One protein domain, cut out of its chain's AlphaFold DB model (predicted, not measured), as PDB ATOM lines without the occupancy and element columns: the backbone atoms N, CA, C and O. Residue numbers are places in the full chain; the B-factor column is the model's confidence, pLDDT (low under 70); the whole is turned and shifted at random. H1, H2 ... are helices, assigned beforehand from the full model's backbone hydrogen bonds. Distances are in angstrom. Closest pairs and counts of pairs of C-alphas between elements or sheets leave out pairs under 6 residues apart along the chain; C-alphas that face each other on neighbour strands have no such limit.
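This is residues 15 to 125 of the 222 residues of an uncharacterized protein of Rhizobium sp. Root1240 (UniProt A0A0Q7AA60). Two helices side by side, H3 and H4, make the middle; H5 packs on one side of this pair to complete an up-and-down bundle of three, while the long H2 crosses the pair slantwise on the other side and H1 packs on H3. Residues 29 to 36, of which 32 to 36 belong to H2, stick out at one end and add to the length. The printed part has 111 residues, with five named helices in the order H1 to H5 and no named strand, and its class is all helix. It is compact, with a radius of gyration of the C-alphas of 14.0 A, yet elongated, spanning 47 by 31 by 22 A.

Start with H1, residues 15 to 25, and H2, residues 32 to 57: this hairpin only just touches, with 3 pairs of C-alphas within 8 A, the closest being Ser 18 and Arg 48 at 7.1 A. Next look at H3, residues 68 to 87, the hub, touching the four other helices. With residues 74 to 83 alone it touches H1, at a steep tilt of 47 degrees; the closest C-alphas, of Val 21 and Tyr 79, are 5.9 A apart. H2 and H3 form a hairpin at a steep tilt of 45 degrees, with the C-alphas of Ile 44 and Val 85 closest at 6.6 A. H4, residues 91 to 106, and H3 run opposite ways at a shallow tilt of 3 degrees, with the C-alphas of Gln 70 and Leu 105 closest at 6.3 A. With residues 47 to 56 alone H2 touches H4, and the closest C-alphas, of Ile 55 and Ala 102, are 4.4 A apart. Last comes H5, residues 114 to 124, which touches H3, closest at the C-alphas of Ala 77 and Pro 114, 5.6 A, and H4, closest at those of Asn 93 and Leu 124, 5.9 A. H1 is apart from H4 and H5, and H2 from H5. In H1, H4 and H5 every O i to N i+4 pair is within hydrogen-bond range, in H2 21 of 22 and in H3 15 of 16.

Find C-alpha 15 at (-38.784, 37.542, 50.286), where H1 begins its 15.4 A. From C-alpha 32 at (-37.009, 62.152, 64.107) H2 runs 37.8 A. H3 covers 29.2 A, H4 22.6 A and H5 15.9 A, ending at C-alpha 124, (-22.423, 51.228, 38.562).

The two C-alphas farthest apart, of Ala 31 and Val 109, are 47.3 A apart. The printed part has no cut and no long link; H3 to H4 is tight. The mean pLDDT of the printed part is 76.5, and values under 70 include residues 22 to 40 and 59 to 65.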
ATOM      1  N   SER A  15     -37.996  36.543  49.562       64.94
ATOM      2  CA  SER A  15     -38.784  37.542  50.286       64.94
ATOM      3  C   SER A  15     -38.417  37.583  51.773       64.94
ATOM      4  O   SER A  15     -38.168  38.667  52.299       64.94
ATOM      5  N   ALA A  16     -38.314  36.422  52.431       68.50
ATOM      6  CA  ALA A  16     -37.908  36.331  53.831       68.50
ATOM      7  C   ALA A  16     -36.458  36.793  54.025       68.50
ATOM      8  O   ALA A  16     -36.198  37.604  54.906       68.50
ATOM      9  N   ILE A  17     -35.539  36.359  53.158       71.25
ATOM     10  CA  ILE A  17     -34.134  36.793  53.194       71.25
ATOM     11  C   ILE A  17     -34.029  38.312  53.033       71.25
ATOM     12  O   ILE A  17     -33.338  38.972  53.806       71.25
ATOM     13  N   SER A  18     -34.755  38.882  52.068       67.12
ATOM     14  CA  SER A  18     -34.773  40.328  51.846       67.12
ATOM     15  C   SER A  18     -35.303  41.069  53.072       67.12
ATOM     16  O   SER A  18     -34.709  42.055  53.482       67.12
ATOM     17  N   LEU A  19     -36.386  40.587  53.691       70.88
ATOM     18  CA  LEU A  19     -36.944  41.190  54.906       70.88
ATOM     19  C   LEU A  19     -35.966  41.138  56.086       70.88
ATOM     20  O   LEU A  19     -35.816  42.142  56.778       70.88
ATOM     21  N   THR A  20     -35.275  40.015  56.286       72.12
ATOM     22  CA  THR A  20     -34.266  39.871  57.345       72.12
ATOM     23  C   THR A  20     -33.111  40.851  57.143       72.12
ATOM     24  O   THR A  20     -32.780  41.608  58.048       72.12
ATOM     25  N   VAL A  21     -32.557  40.914  55.930       73.94
ATOM     26  CA  VAL A  21     -31.470  41.848  55.591       73.94
ATOM     27  C   VAL A  21     -31.894  43.305  55.793       73.94
ATOM     28  O   VAL A  21     -31.105  44.133  56.247       73.94
ATOM     29  N   LEU A  22     -33.146  43.634  55.476       67.50
ATOM     30  CA  LEU A  22     -33.684  44.973  55.687       67.50
ATOM     31  C   LEU A  22     -33.853  45.321  57.165       67.50
ATOM     32  O   LEU A  22     -33.575  46.460  57.540       67.50
ATOM     33  N   ALA A  23     -34.271  44.364  57.994       65.50
ATOM     34  CA  ALA A  23     -34.387  44.565  59.435       65.50
ATOM     35  C   ALA A  23     -33.024  44.880  60.077       65.50
ATOM     36  O   ALA A  23     -32.949  45.751  60.940       65.50
ATOM     37  N   ASP A  24     -31.945  44.253  59.597       67.50
ATOM     38  CA  ASP A  24     -30.581  44.495  60.087       67.50
ATOM     39  C   ASP A  24     -29.994  45.842  59.628       67.50
ATOM     40  O   ASP A  24     -29.168  46.444  60.317       67.50
ATOM     41  N   LEU A  25     -30.400  46.342  58.455       63.44
ATOM     42  CA  LEU A  25     -29.867  47.578  57.865       63.44
ATOM     43  C   LEU A  25     -30.506  48.866  58.409       63.44
ATOM     44  O   LEU A  25     -29.973  49.955  58.167       63.44
ATOM     45  N   VAL A  26     -31.627  48.772  59.129       61.12
ATOM     46  CA  VAL A  26     -32.341  49.919  59.710       61.12
ATOM     47  C   VAL A  26     -32.081  49.959  61.222       61.12
ATOM     48  O   VAL A  26     -32.706  49.212  61.971       61.12
ATOM     49  N   PRO A  27     -31.186  50.829  61.732       54.97
ATOM     50  CA  PRO A  27     -30.896  50.848  63.160       54.97
ATOM     51  C   PRO A  27     -32.094  51.429  63.927       54.97
ATOM     52  O   PRO A  27     -32.606  52.492  63.573       54.97
ATOM     53  N   GLY A  28     -32.524  50.766  65.001       55.53
ATOM     54  CA  GLY A  28     -33.594  51.257  65.874       55.53
ATOM     55  C   GLY A  28     -33.176  52.510  66.659       55.53
ATOM     56  O   GLY A  28     -32.108  52.532  67.268       55.53
ATOM     57  N   GLY A  29     -33.996  53.573  66.649       47.88
ATOM     58  CA  GLY A  29     -33.909  54.651  67.651       47.88
ATOM     59  C   GLY A  29     -34.314  56.075  67.221       47.88
ATOM     60  O   GLY A  29     -33.607  56.706  66.439       47.88
ATOM     61  N   SER A  30     -35.352  56.602  67.890       49.41
ATOM     62  CA  SER A  30     -35.810  58.007  68.063       49.41
ATOM     63  C   SER A  30     -36.671  58.674  66.971       49.41
ATOM     64  O   SER A  30     -36.376  58.610  65.790       49.41
ATOM     65  N   ALA A  31     -37.716  59.392  67.403       49.03
ATOM     66  CA  ALA A  31     -38.871  59.859  66.620       49.03
ATOM     67  C   ALA A  31     -38.600  60.806  65.426       49.03
ATOM     68  O   ALA A  31     -39.445  60.957  64.548       49.03
ATOM     69  N   PHE A  32     -37.415  61.418  65.322       42.31
ATOM     70  CA  PHE A  32     -37.009  62.152  64.107       42.31
ATOM     71  C   PHE A  32     -36.638  61.190  62.956       42.31
ATOM     72  O   PHE A  32     -36.706  61.531  61.774       42.31
ATOM     73  N   ARG A  33     -36.308  59.944  63.315       50.41
ATOM     74  CA  ARG A  33     -36.092  58.803  62.429       50.41
ATOM     75  C   ARG A  33     -37.402  58.200  61.930       50.41
ATOM     76  O   ARG A  33     -37.346  57.473  60.957       50.41
ATOM     77  N   ASP A  34     -38.563  58.514  62.499       52.22
ATOM     78  CA  ASP A  34     -39.826  57.908  62.051       52.22
ATOM     79  C   ASP A  34     -40.273  58.468  60.693       52.22
ATOM     80  O   ASP A  34     -40.805  57.739  59.864       52.22
ATOM     81  N   LEU A  35     -39.976  59.742  60.401       49.31
ATOM     82  CA  LEU A  35     -40.271  60.375  59.107       49.31
ATOM     83  C   LEU A  35     -39.222  60.048  58.033       49.31
ATOM     84  O   LEU A  35     -39.572  59.629  56.928       49.31
ATOM     85  N   VAL A  36     -37.932  60.193  58.362       51.41
ATOM     86  CA  VAL A  36     -36.825  59.797  57.468       51.41
ATOM     87  C   VAL A  36     -36.828  58.282  57.258       51.41
ATOM     88  O   VAL A  36     -36.637  57.810  56.143       51.41
ATOM     89  N   GLY A  37     -37.134  57.526  58.308       58.00
ATOM     90  CA  GLY A  37     -37.323  56.084  58.296       58.00
ATOM     91  C   GLY A  37     -38.571  55.667  57.537       58.00
ATOM     92  O   GLY A  37     -38.477  54.705  56.797       58.00
ATOM     93  N   ALA A  38     -39.696  56.390  57.591       64.56
ATOM     94  CA  ALA A  38     -40.849  56.091  56.734       64.56
ATOM     95  C   ALA A  38     -40.537  56.319  55.245       64.56
ATOM     96  O   ALA A  38     -40.903  55.497  54.404       64.56
ATOM     97  N   TYR A  39     -39.820  57.396  54.907       64.44
ATOM     98  CA  TYR A  39     -39.382  57.655  53.531       64.44
ATOM     99  C   TYR A  39     -38.380  56.600  53.041       64.44
ATOM    100  O   TYR A  39     -38.561  56.022  51.968       64.44
ATOM    101  N   GLN A  40     -37.360  56.303  53.848       67.38
ATOM    102  CA  GLN A  40     -36.374  55.267  53.550       67.38
ATOM    103  C   GLN A  40     -37.016  53.883  53.497       67.38
ATOM    104  O   GLN A  40     -36.707  53.137  52.581       67.38
ATOM    105  N   SER A  41     -37.965  53.565  54.378       70.06
ATOM    106  CA  SER A  41     -38.708  52.296  54.368       70.06
ATOM    107  C   SER A  41     -39.564  52.165  53.117       70.06
ATOM    108  O   SER A  41     -39.589  51.103  52.507       70.06
ATOM    109  N   LYS A  42     -40.212  53.250  52.670       80.00
ATOM    110  CA  LYS A  42     -40.965  53.256  51.411       80.00
ATOM    111  C   LYS A  42     -40.049  53.017  50.208       80.00
ATOM    112  O   LYS A  42     -40.409  52.255  49.317       80.00
ATOM    113  N   LYS A  43     -38.870  53.649  50.185       79.62
ATOM    114  CA  LYS A  43     -37.855  53.458  49.137       79.62
ATOM    115  C   LYS A  43     -37.275  52.046  49.151       79.62
ATOM    116  O   LYS A  43     -37.189  51.403  48.113       79.62
ATOM    117  N   ILE A  44     -36.923  51.551  50.327       78.94
ATOM    118  CA  ILE A  44     -36.459  50.187  50.558       78.94
ATOM    119  C   ILE A  44     -37.493  49.173  50.065       78.94
ATOM    120  O   ILE A  44     -37.137  48.256  49.334       78.94
ATOM    121  N   GLU A  45     -38.766  49.367  50.404       83.06
ATOM    122  CA  GLU A  45     -39.849  48.486  49.974       83.06
ATOM    123  C   GLU A  45     -40.059  48.549  48.455       83.06
ATOM    124  O   GLU A  45     -40.181  47.511  47.812       83.06
ATOM    125  N   GLU A  46     -40.017  49.744  47.856       88.50
ATOM    126  CA  GLU A  46     -40.050  49.926  46.396       88.50
ATOM    127  C   GLU A  46     -38.944  49.102  45.711       88.50
ATOM    128  O   GLU A  46     -39.206  48.364  44.758       88.50
ATOM    129  N   TYR A  47     -37.712  49.178  46.219       87.12
ATOM    130  CA  TYR A  47     -36.581  48.456  45.639       87.12
ATOM    131  C   TYR A  47     -36.550  46.968  45.997       87.12
ATOM    132  O   TYR A  47     -36.048  46.169  45.207       87.12
ATOM    133  N   ARG A  48     -37.155  46.564  47.118       86.12
ATOM    134  CA  ARG A  48     -37.437  45.157  47.419       86.12
ATOM    135  C   ARG A  48     -38.376  44.574  46.367       86.12
ATOM    136  O   ARG A  48     -38.079  43.522  45.813       86.12
ATOM    137  N   GLN A  49     -39.466  45.270  46.042       88.19
ATOM    138  CA  GLN A  49     -40.400  44.835  44.997       88.19
ATOM    139  C   GLN A  49     -39.738  44.783  43.622       88.19
ATOM    140  O   GLN A  49     -39.979  43.844  42.865       88.19
ATOM    141  N   LEU A  50     -38.869  45.746  43.304       89.56
ATOM    142  CA  LEU A  50     -38.067  45.716  42.081       89.56
ATOM    143  C   LEU A  50     -37.181  44.461  42.017       89.56
ATOM    144  O   LEU A  50     -37.235  43.742  41.022       89.56
ATOM    145  N   LEU A  51     -36.424  44.161  43.080       86.38
ATOM    146  CA  LEU A  51     -35.583  42.962  43.144       86.38
ATOM    147  C   LEU A  51     -36.408  41.682  42.956       86.38
ATOM    148  O   LEU A  51     -36.069  40.843  42.124       86.38
ATOM    149  N   LEU A  52     -37.522  41.554  43.681       85.94
ATOM    150  CA  LEU A  52     -38.415  40.398  43.571       85.94
ATOM    151  C   LEU A  52     -39.027  40.269  42.171       85.94
ATOM    152  O   LEU A  52     -39.159  39.157  41.666       85.94
ATOM    153  N   THR A  53     -39.367  41.389  41.532       88.06
ATOM    154  CA  THR A  53     -39.928  41.410  40.177       88.06
ATOM    155  C   THR A  53     -38.922  40.894  39.152       88.06
ATOM    156  O   THR A  53     -39.270  40.022  38.358       88.06
ATOM    157  N   GLU A  54     -37.680  41.380  39.179       86.31
ATOM    158  CA  GLU A  54     -36.639  40.938  38.238       86.31
ATOM    159  C   GLU A  54     -36.295  39.448  38.448       86.31
ATOM    160  O   GLU A  54     -36.131  38.707  37.478       86.31
ATOM    161  N   ILE A  55     -36.282  38.971  39.701       82.31
ATOM    162  CA  ILE A  55     -36.117  37.543  40.030       82.31
ATOM    163  C   ILE A  55     -37.277  36.709  39.474       82.31
ATOM    164  O   ILE A  55     -37.055  35.672  38.845       82.31
ATOM    165  N   HIS A  56     -38.516  37.170  39.655       80.19
ATOM    166  CA  HIS A  56     -39.701  36.463  39.173       80.19
ATOM    167  C   HIS A  56     -39.740  36.375  37.641       80.19
ATOM    168  O   HIS A  56     -40.030  35.316  37.081       80.19
ATOM    169  N   GLN A  57     -39.394  37.466  36.951       82.06
ATOM    170  CA  GLN A  57     -39.366  37.531  35.486       82.06
ATOM    171  C   GLN A  57     -38.365  36.556  34.857       82.06
ATOM    172  O   GLN A  57     -38.579  36.107  33.733       82.06
ATOM    173  N   ARG A  58     -37.298  36.183  35.573       76.00
ATOM    174  CA  ARG A  58     -36.284  35.231  35.090       76.00
ATOM    175  C   ARG A  58     -36.671  33.756  35.277       76.00
ATOM    176  O   ARG A  58     -35.897  32.880  34.912       76.00
ATOM    177  N   GLY A  59     -37.882  33.464  35.761       63.06
ATOM    178  CA  GLY A  59     -38.457  32.113  35.733       63.06
ATOM    179  C   GLY A  59     -38.363  31.332  37.042       63.06
ATOM    180  O   GLY A  59     -38.790  30.176  37.090       63.06
ATOM    181  N   LEU A  60     -37.889  31.950  38.129       60.41
ATOM    182  CA  LEU A  60     -37.968  31.360  39.465       60.41
ATOM    183  C   LEU A  60     -39.414  31.437  39.970       60.41
ATOM    184  O   LEU A  60     -39.821  32.364  40.666       60.41
ATOM    185  N   LYS A  61     -40.211  30.424  39.609       53.91
ATOM    186  CA  LYS A  61     -41.495  30.138  40.268       53.91
ATOM    187  C   LYS A  61     -41.314  29.570  41.681       53.91
ATOM    188  O   LYS A  61     -42.280  29.525  42.431       53.91
ATOM    189  N   ALA A  62     -40.101  29.171  42.059       50.09
ATOM    190  CA  ALA A  62     -39.784  28.677  43.390       50.09
ATOM    191  C   ALA A  62     -39.281  29.827  44.274       50.09
ATOM    192  O   ALA A  62     -38.095  29.932  44.571       50.09
ATOM    193  N   PHE A  63     -40.199  30.693  44.708       58.47
ATOM    194  CA  PHE A  63     -39.934  31.521  45.884       58.47
ATOM    195  C   PHE A  63     -39.789  30.670  47.150       58.47
ATOM    196  O   PHE A  63     -39.344  31.213  48.146       58.47
ATOM    197  N   ASP A  64     -40.118  29.376  47.114       59.53
ATOM    198  CA  ASP A  64     -40.345  28.579  48.320       59.53
ATOM    199  C   ASP A  64     -39.225  27.580  48.665       59.53
ATOM    200  O   ASP A  64     -39.203  27.084  49.791       59.53
ATOM    201  N   ASP A  65     -38.286  27.294  47.752       65.88
ATOM    202  CA  ASP A  65     -37.274  26.245  47.973       65.88
ATOM    203  C   ASP A  65     -35.933  26.562  47.276       65.88
ATOM    204  O   ASP A  65     -35.509  25.888  46.335       65.88
ATOM    205  N   LEU A  66     -35.270  27.639  47.715       75.38
ATOM    206  CA  LEU A  66     -33.880  27.905  47.327       75.38
ATOM    207  C   LEU A  66     -32.959  26.787  47.842       75.38
ATOM    208  O   LEU A  66     -33.101  26.343  48.984       75.38
ATOM    209  N   SER A  67     -31.981  26.374  47.032       81.50
ATOM    210  CA  SER A  67     -30.912  25.485  47.501       81.50
ATOM    211  C   SER A  67     -29.989  26.204  48.489       81.50
ATOM    212  O   SER A  67     -29.867  27.431  48.450       81.50
ATOM    213  N   ASP A  68     -29.276  25.456  49.335       81.19
ATOM    214  CA  ASP A  68     -28.318  26.031  50.292       81.19
ATOM    215  C   ASP A  68     -27.287  26.933  49.591       81.19
ATOM    216  O   ASP A  68     -27.004  28.037  50.045       81.19
ATOM    217  N   THR A  69     -26.816  26.533  48.406       81.62
ATOM    218  CA  THR A  69     -25.879  27.328  47.596       81.62
ATOM    219  C   THR A  69     -26.500  28.637  47.092       81.62
ATOM    220  O   THR A  69     -25.836  29.673  47.059       81.62
ATOM    221  N   GLN A  70     -27.785  28.634  46.722       83.12
ATOM    222  CA  GLN A  70     -28.495  29.859  46.346       83.12
ATOM    223  C   GLN A  70     -28.718  30.773  47.558       83.12
ATOM    224  O   GLN A  70     -28.633  31.992  47.415       83.12
ATOM    225  N   ILE A  71     -28.969  30.205  48.743       82.25
ATOM    226  CA  ILE A  71     -29.113  30.947  50.004       82.25
ATOM    227  C   ILE A  71     -27.787  31.625  50.383       82.25
ATOM    228  O   ILE A  71     -27.764  32.830  50.647       82.25
ATOM    229  N   GLU A  72     -26.680  30.881  50.340       83.19
ATOM    230  CA  GLU A  72     -25.324  31.383  50.608       83.19
ATOM    231  C   GLU A  72     -24.920  32.522  49.664       83.19
ATOM    232  O   GLU A  72     -24.198  33.438  50.061       83.19
ATOM    233  N   PHE A  73     -25.411  32.501  48.424       84.38
ATOM    234  CA  PHE A  73     -25.223  33.592  47.476       84.38
ATOM    235  C   PHE A  73     -26.137  34.789  47.771       84.38
ATOM    236  O   PHE A  73     -25.664  35.924  47.860       84.38
ATOM    237  N   ILE A  74     -27.447  34.569  47.908       85.50
ATOM    238  CA  ILE A  74     -28.428  35.660  47.880       85.50
ATOM    239  C   ILE A  74     -28.442  36.498  49.153       85.50
ATOM    240  O   ILE A  74     -28.714  37.690  49.062       85.50
ATOM    241  N   ILE A  75     -28.114  35.930  50.318       84.75
ATOM    242  CA  ILE A  75     -28.034  36.686  51.578       84.75
ATOM    243  C   ILE A  75     -27.007  37.831  51.475       84.75
ATOM    244  O   ILE A  75     -27.401  39.000  51.582       84.75
ATOM    245  N   PRO A  76     -25.705  37.566  51.229       85.12
ATOM    246  CA  PRO A  76     -24.718  38.639  51.135       85.12
ATOM    247  C   PRO A  76     -24.963  39.547  49.925       85.12
ATOM    248  O   PRO A  76     -24.662  40.741  49.972       85.12
ATOM    249  N   ALA A  77     -25.535  39.016  48.846       86.56
ATOM    250  CA  ALA A  77     -25.830  39.779  47.647       86.56
ATOM    251  C   ALA A  77     -26.994  40.775  47.845       86.56
ATOM    252  O   ALA A  77     -26.892  41.938  47.444       86.56
ATOM    253  N   ALA A  78     -28.056  40.363  48.544       85.88
ATOM    254  CA  ALA A  78     -29.160  41.229  48.946       85.88
ATOM    255  C   ALA A  78     -28.690  42.327  49.911       85.88
ATOM    256  O   ALA A  78     -29.100  43.478  49.763       85.88
ATOM    257  N   TYR A  79     -27.775  42.016  50.840       84.06
ATOM    258  CA  TYR A  79     -27.177  43.027  51.720       84.06
ATOM    259  C   TYR A  79     -26.498  44.139  50.917       84.06
ATOM    260  O   TYR A  79     -26.760  45.319  51.141       84.06
ATOM    261  N   ARG A  80     -25.685  43.773  49.918       87.44
ATOM    262  CA  ARG A  80     -25.030  44.748  49.033       87.44
ATOM    263  C   ARG A  80     -26.024  45.564  48.219       87.44
ATOM    264  O   ARG A  80     -25.842  46.770  48.093       87.44
ATOM    265  N   PHE A  81     -27.077  44.937  47.704       89.06
ATOM    266  CA  PHE A  81     -28.132  45.636  46.976       89.06
ATOM    267  C   PHE A  81     -28.823  46.695  47.841       89.06
ATOM    268  O   PHE A  81     -28.913  47.858  47.451       89.06
ATOM    269  N   PHE A  82     -29.268  46.324  49.043       86.69
ATOM    270  CA  PHE A  82     -29.953  47.257  49.937       86.69
ATOM    271  C   PHE A  82     -29.014  48.302  50.547       86.69
ATOM    272  O   PHE A  82     -29.452  49.412  50.847       86.69
ATOM    273  N   GLU A  83     -27.717  48.012  50.648       86.50
ATOM    274  CA  GLU A  83     -26.701  49.020  50.942       86.50
ATOM    275  C   GLU A  83     -26.672  50.114  49.859       86.50
ATOM    276  O   GLU A  83     -26.688  51.292  50.209       86.50
ATOM    277  N   GLN A  84     -26.745  49.762  48.567       87.75
ATOM    278  CA  GLN A  84     -26.837  50.754  47.479       87.75
ATOM    279  C   GLN A  84     -28.132  51.571  47.546       87.75
ATOM    280  O   GLN A  84     -28.120  52.791  47.375       87.75
ATOM    281  N   VAL A  85     -29.255  50.921  47.871       87.31
ATOM    282  CA  VAL A  85     -30.534  51.615  48.097       87.31
ATOM    283  C   VAL A  85     -30.404  52.638  49.228       87.31
ATOM    284  O   VAL A  85     -30.843  53.779  49.086       87.31
ATOM    285  N   ARG A  86     -29.778  52.249  50.345       83.88
ATOM    286  CA  ARG A  86     -29.546  53.120  51.504       83.88
ATOM    287  C   ARG A  86     -28.640  54.305  51.164       83.88
ATOM    288  O   ARG A  86     -28.839  55.385  51.717       83.88
ATOM    289  N   LEU A  87     -27.663  54.109  50.278       85.56
ATOM    290  CA  LEU A  87     -26.770  55.161  49.784       85.56
ATOM    291  C   LEU A  87     -27.446  56.111  48.781       85.56
ATOM    292  O   LEU A  87     -26.877  57.151  48.468       85.56
ATOM    293  N   GLY A  88     -28.672  55.813  48.339       84.25
ATOM    294  CA  GLY A  88     -29.429  56.676  47.433       84.25
ATOM    295  C   GLY A  88     -29.053  56.510  45.961       84.25
ATOM    296  O   GLY A  88     -29.229  57.450  45.190       84.25
ATOM    297  N   GLU A  89     -28.557  55.332  45.581       89.56
ATOM    298  CA  GLU A  89     -28.165  55.022  44.205       89.56
ATOM    299  C   GLU A  89     -29.323  55.208  43.203       89.56
ATOM    300  O   GLU A  89     -30.512  55.078  43.537       89.56
ATOM    301  N   TYR A  90     -28.984  55.507  41.947       87.62
ATOM    302  CA  TYR A  90     -29.972  55.739  40.907       87.62
ATOM    303  C   TYR A  90     -30.793  54.484  40.592       87.62
ATOM    304  O   TYR A  90     -30.305  53.352  40.546       87.62
ATOM    305  N   ARG A  91     -32.081  54.697  40.294       88.81
ATOM    306  CA  ARG A  91     -33.039  53.616  40.022       88.81
ATOM    307  C   ARG A  91     -32.597  52.705  38.876       88.81
ATOM    308  O   ARG A  91     -32.797  51.496  38.959       88.81
ATOM    309  N   HIS A  92     -32.030  53.267  37.810       87.00
ATOM    310  CA  HIS A  92     -31.543  52.500  36.662       87.00
ATOM    311  C   HIS A  92     -30.359  51.595  37.027       87.00
ATOM    312  O   HIS A  92     -30.355  50.430  36.633       87.00
ATOM    313  N   ASN A  93     -29.437  52.072  37.866       88.44
ATOM    314  CA  ASN A  93     -28.310  51.282  38.373       88.44
ATOM    315  C   ASN A  93     -28.798  50.133  39.262       88.44
ATOM    316  O   ASN A  93     -28.406  48.979  39.074       88.44
ATOM    317  N   LEU A  94     -29.749  50.413  40.159       89.81
ATOM    318  CA  LEU A  94     -30.391  49.392  40.991       89.81
ATOM    319  C   LEU A  94     -31.154  48.356  40.150       89.81
ATOM    320  O   LEU A  94     -31.124  47.171  40.468       89.81
ATOM    321  N   LYS A  95     -31.783  48.760  39.040       90.69
ATOM    322  CA  LYS A  95     -32.430  47.826  38.099       90.69
ATOM    323  C   LYS A  95     -31.422  46.871  37.454       90.69
ATOM    324  O   LYS A  95     -31.686  45.673  37.390       90.69
ATOM    325  N   ILE A  96     -30.261  47.367  37.024       87.75
ATOM    326  CA  ILE A  96     -29.189  46.521  36.470       87.75
ATOM    327  C   ILE A  96     -28.671  45.549  37.536       87.75
ATOM    328  O   ILE A  96     -28.552  44.351  37.269       87.75
ATOM    329  N   LEU A  97     -28.435  46.030  38.760       88.75
ATOM    330  CA  LEU A  97     -27.965  45.196  39.865       88.75
ATOM    331  C   LEU A  97     -28.990  44.114  40.252       88.75
ATOM    332  O   LEU A  97     -28.618  42.961  40.460       88.75
ATOM    333  N   ALA A  98     -30.285  44.442  40.273       88.88
ATOM    334  CA  ALA A  98     -31.363  43.478  40.501       88.88
ATOM    335  C   ALA A  98     -31.414  42.390  39.417       88.88
ATOM    336  O   ALA A  98     -31.550  41.208  39.732       88.88
ATOM    337  N   ARG A  99     -31.238  42.763  38.144       88.44
ATOM    338  CA  ARG A  99     -31.152  41.801  37.036       88.44
ATOM    339  C   ARG A  99     -29.931  40.891  37.161       88.44
ATOM    340  O   ARG A  99     -30.043  39.697  36.894       88.44
ATOM    341  N   PHE A 100     -28.785  41.433  37.577       87.25
ATOM    342  CA  PHE A 100     -27.570  40.647  37.815       87.25
ATOM    343  C   PHE A 100     -27.797  39.578  38.892       87.25
ATOM    344  O   PHE A 100     -27.472  38.410  38.689       87.25
ATOM    345  N   LEU A 101     -28.433  39.962  40.001       87.31
ATOM    346  CA  LEU A 101     -28.811  39.050  41.085       87.31
ATOM    347  C   LEU A 101     -29.780  37.964  40.609       87.31
ATOM    348  O   LEU A 101     -29.578  36.785  40.898       87.31
ATOM    349  N   ALA A 102     -30.803  38.358  39.849       85.12
ATOM    350  CA  ALA A 102     -31.778  37.439  39.278       85.12
ATOM    351  C   ALA A 102     -31.129  36.407  38.346       85.12
ATOM    352  O   ALA A 102     -31.427  35.219  38.449       85.12
ATOM    353  N   ASN A 103     -30.202  36.836  37.484       81.94
ATOM    354  CA  ASN A 103     -29.456  35.923  36.618       81.94
ATOM    355  C   ASN A 103     -28.578  34.964  37.417       81.94
ATOM    356  O   ASN A 103     -28.593  33.771  37.127       81.94
ATOM    357  N   GLY A 104     -27.869  35.459  38.436       79.94
ATOM    358  CA  GLY A 104     -27.051  34.607  39.296       79.94
ATOM    359  C   GLY A 104     -27.867  33.502  39.964       79.94
ATOM    360  O   GLY A 104     -27.426  32.363  40.023       79.94
ATOM    361  N   LEU A 105     -29.093  33.805  40.400       79.31
ATOM    362  CA  LEU A 105     -29.979  32.816  41.018       79.31
ATOM    363  C   LEU A 105     -30.495  31.739  40.054       79.31
ATOM    364  O   LEU A 105     -30.731  30.609  40.486       79.31
ATOM    365  N   VAL A 106     -30.714  32.088  38.785       76.44
ATOM    366  CA  VAL A 106     -31.210  31.157  37.758       76.44
ATOM    367  C   VAL A 106     -30.086  30.294  37.197       76.44
ATOM    368  O   VAL A 106     -30.290  29.104  36.956       76.44
ATOM    369  N   ASP A 107     -28.899  30.868  37.014       71.56
ATOM    370  CA  ASP A 107     -27.731  30.169  36.489       71.56
ATOM    371  C   ASP A 107     -27.002  29.386  37.594       71.56
ATOM    372  O   ASP A 107     -25.956  29.775  38.115       71.56
ATOM    373  N   GLN A 108     -27.590  28.250  37.972       64.38
ATOM    374  CA  GLN A 108     -27.076  27.363  39.023       64.38
ATOM    375  C   GLN A 108     -25.722  26.716  38.683       64.38
ATOM    376  O   GLN A 108     -25.074  26.161  39.568       64.38
ATOM    377  N   VAL A 109     -25.292  26.761  37.417       59.38
ATOM    378  CA  VAL A 109     -24.036  26.144  36.961       59.38
ATOM    379  C   VAL A 109     -22.837  27.039  37.286       59.38
ATOM    380  O   VAL A 109     -21.744  26.534  37.538       59.38
ATOM    381  N   SER A 110     -23.036  28.360  37.330       66.25
ATOM    382  CA  SER A 110     -21.982  29.334  37.618       66.25
ATOM    383  C   SER A 110     -22.520  30.515  38.428       66.25
ATOM    384  O   SER A 110     -22.509  31.661  37.970       66.25
ATOM    385  N   LEU A 111     -22.948  30.242  39.665       65.31
ATOM    386  CA  LEU A 111     -23.320  31.286  40.619       65.31
ATOM    387  C   LEU A 111     -22.188  32.326  40.742       65.31
ATOM    388  O   LEU A 111     -21.047  31.956  41.045       65.31
ATOM    389  N   PRO A 112     -22.474  33.625  40.532       70.62
ATOM    390  CA  PRO A 112     -21.506  34.681  40.785       70.62
ATOM    391  C   PRO A 112     -21.042  34.624  42.239       70.62
ATOM    392  O   PRO A 112     -21.812  34.291  43.142       70.62
ATOM    393  N   LYS A 113     -19.790  34.991  42.512       79.38
ATOM    394  CA  LYS A 113     -19.346  35.107  43.903       79.38
ATOM    395  C   LYS A 113     -20.012  36.340  44.522       79.38
ATOM    396  O   LYS A 113     -20.173  37.349  43.835       79.38
ATOM    397  N   PRO A 114     -20.304  36.358  45.834       72.44
ATOM    398  CA  PRO A 114     -20.816  37.563  46.494       72.44
ATOM    399  C   PRO A 114     -19.944  38.816  46.272       72.44
ATOM    400  O   PRO A 114     -20.448  39.937  46.218       72.44
ATOM    401  N   GLY A 115     -18.630  38.632  46.084       81.81
ATOM    402  CA  GLY A 115     -17.702  39.707  45.719       81.81
ATOM    403  C   GLY A 115     -17.975  40.342  44.350       81.81
ATOM    404  O   GLY A 115     -17.746  41.540  44.191       81.81
ATOM    405  N   ASP A 116     -18.520  39.589  43.391       83.62
ATOM    406  CA  ASP A 116     -18.868  40.097  42.059       83.62
ATOM    407  C   ASP A 116     -20.012  41.113  42.128       83.62
ATOM    408  O   ASP A 116     -19.970  42.131  41.445       83.62
ATOM    409  N   VAL A 117     -20.981  40.893  43.023       84.12
ATOM    410  CA  VAL A 117     -22.097  41.822  43.270       84.12
ATOM    411  C   VAL A 117     -21.579  43.145  43.832       84.12
ATOM    412  O   VAL A 117     -21.965  44.214  43.368       84.12
ATOM    413  N   GLY A 118     -20.673  43.083  44.814       85.81
ATOM    414  CA  GLY A 118     -20.063  44.278  45.404       85.81
ATOM    415  C   GLY A 118     -19.171  45.039  44.421       85.81
ATOM    416  O   GLY A 118     -19.159  46.269  44.428       85.81
ATOM    417  N   ARG A 119     -18.449  44.319  43.554       88.50
ATOM    418  CA  ARG A 119     -17.677  44.915  42.462       88.50
ATOM    419  C   ARG A 119     -18.602  45.633  41.484       88.50
ATOM    420  O   ARG A 119     -18.428  46.830  41.300       88.50
ATOM    421  N   LEU A 120     -19.622  44.955  40.956       89.00
ATOM    422  CA  LEU A 120     -20.564  45.550  40.009       89.00
ATOM    423  C   LEU A 120     -21.286  46.768  40.596       89.00
ATOM    424  O   LEU A 120     -21.395  47.789  39.926       89.00
ATOM    425  N   ALA A 121     -21.725  46.693  41.856       88.19
ATOM    426  CA  ALA A 121     -22.343  47.819  42.549       88.19
ATOM    427  C   ALA A 121     -21.442  49.067  42.534       88.19
ATOM    428  O   ALA A 121     -21.901  50.141  42.164       88.19
ATOM    429  N   ARG A 122     -20.144  48.917  42.832       89.75
ATOM    430  CA  ARG A 122     -19.165  50.019  42.766       89.75
ATOM    431  C   ARG A 122     -18.916  50.529  41.350       89.75
ATOM    432  O   ARG A 122     -18.652  51.714  41.157       89.75
ATOM    433  N   GLN A 123     -18.946  49.645  40.357       92.06
ATOM    434  CA  GLN A 123     -18.768  50.058  38.965       92.06
ATOM    435  C   GLN A 123     -19.962  50.894  38.487       92.06
ATOM    436  O   GLN A 123     -19.759  51.900  37.815       92.06
ATOM    437  N   LEU A 124     -21.183  50.514  38.884       90.00
ATOM    438  CA  LEU A 124     -22.423  51.228  38.562       90.00
ATOM    439  C   LEU A 124     -22.635  52.504  39.388       90.00
ATOM    440  O   LEU A 124     -23.464  53.325  39.012       90.00
ATOM    441  N   GLU A 125     -21.921  52.665  40.502       90.50
ATOM    442  CA  GLU A 125     -22.173  53.729  41.473       90.50
ATOM    443  C   GLU A 125     -22.129  55.127  40.833       90.50
ATOM    444  O   GLU A 125     -21.098  55.532  40.285       90.50
TER     445      GLU A 125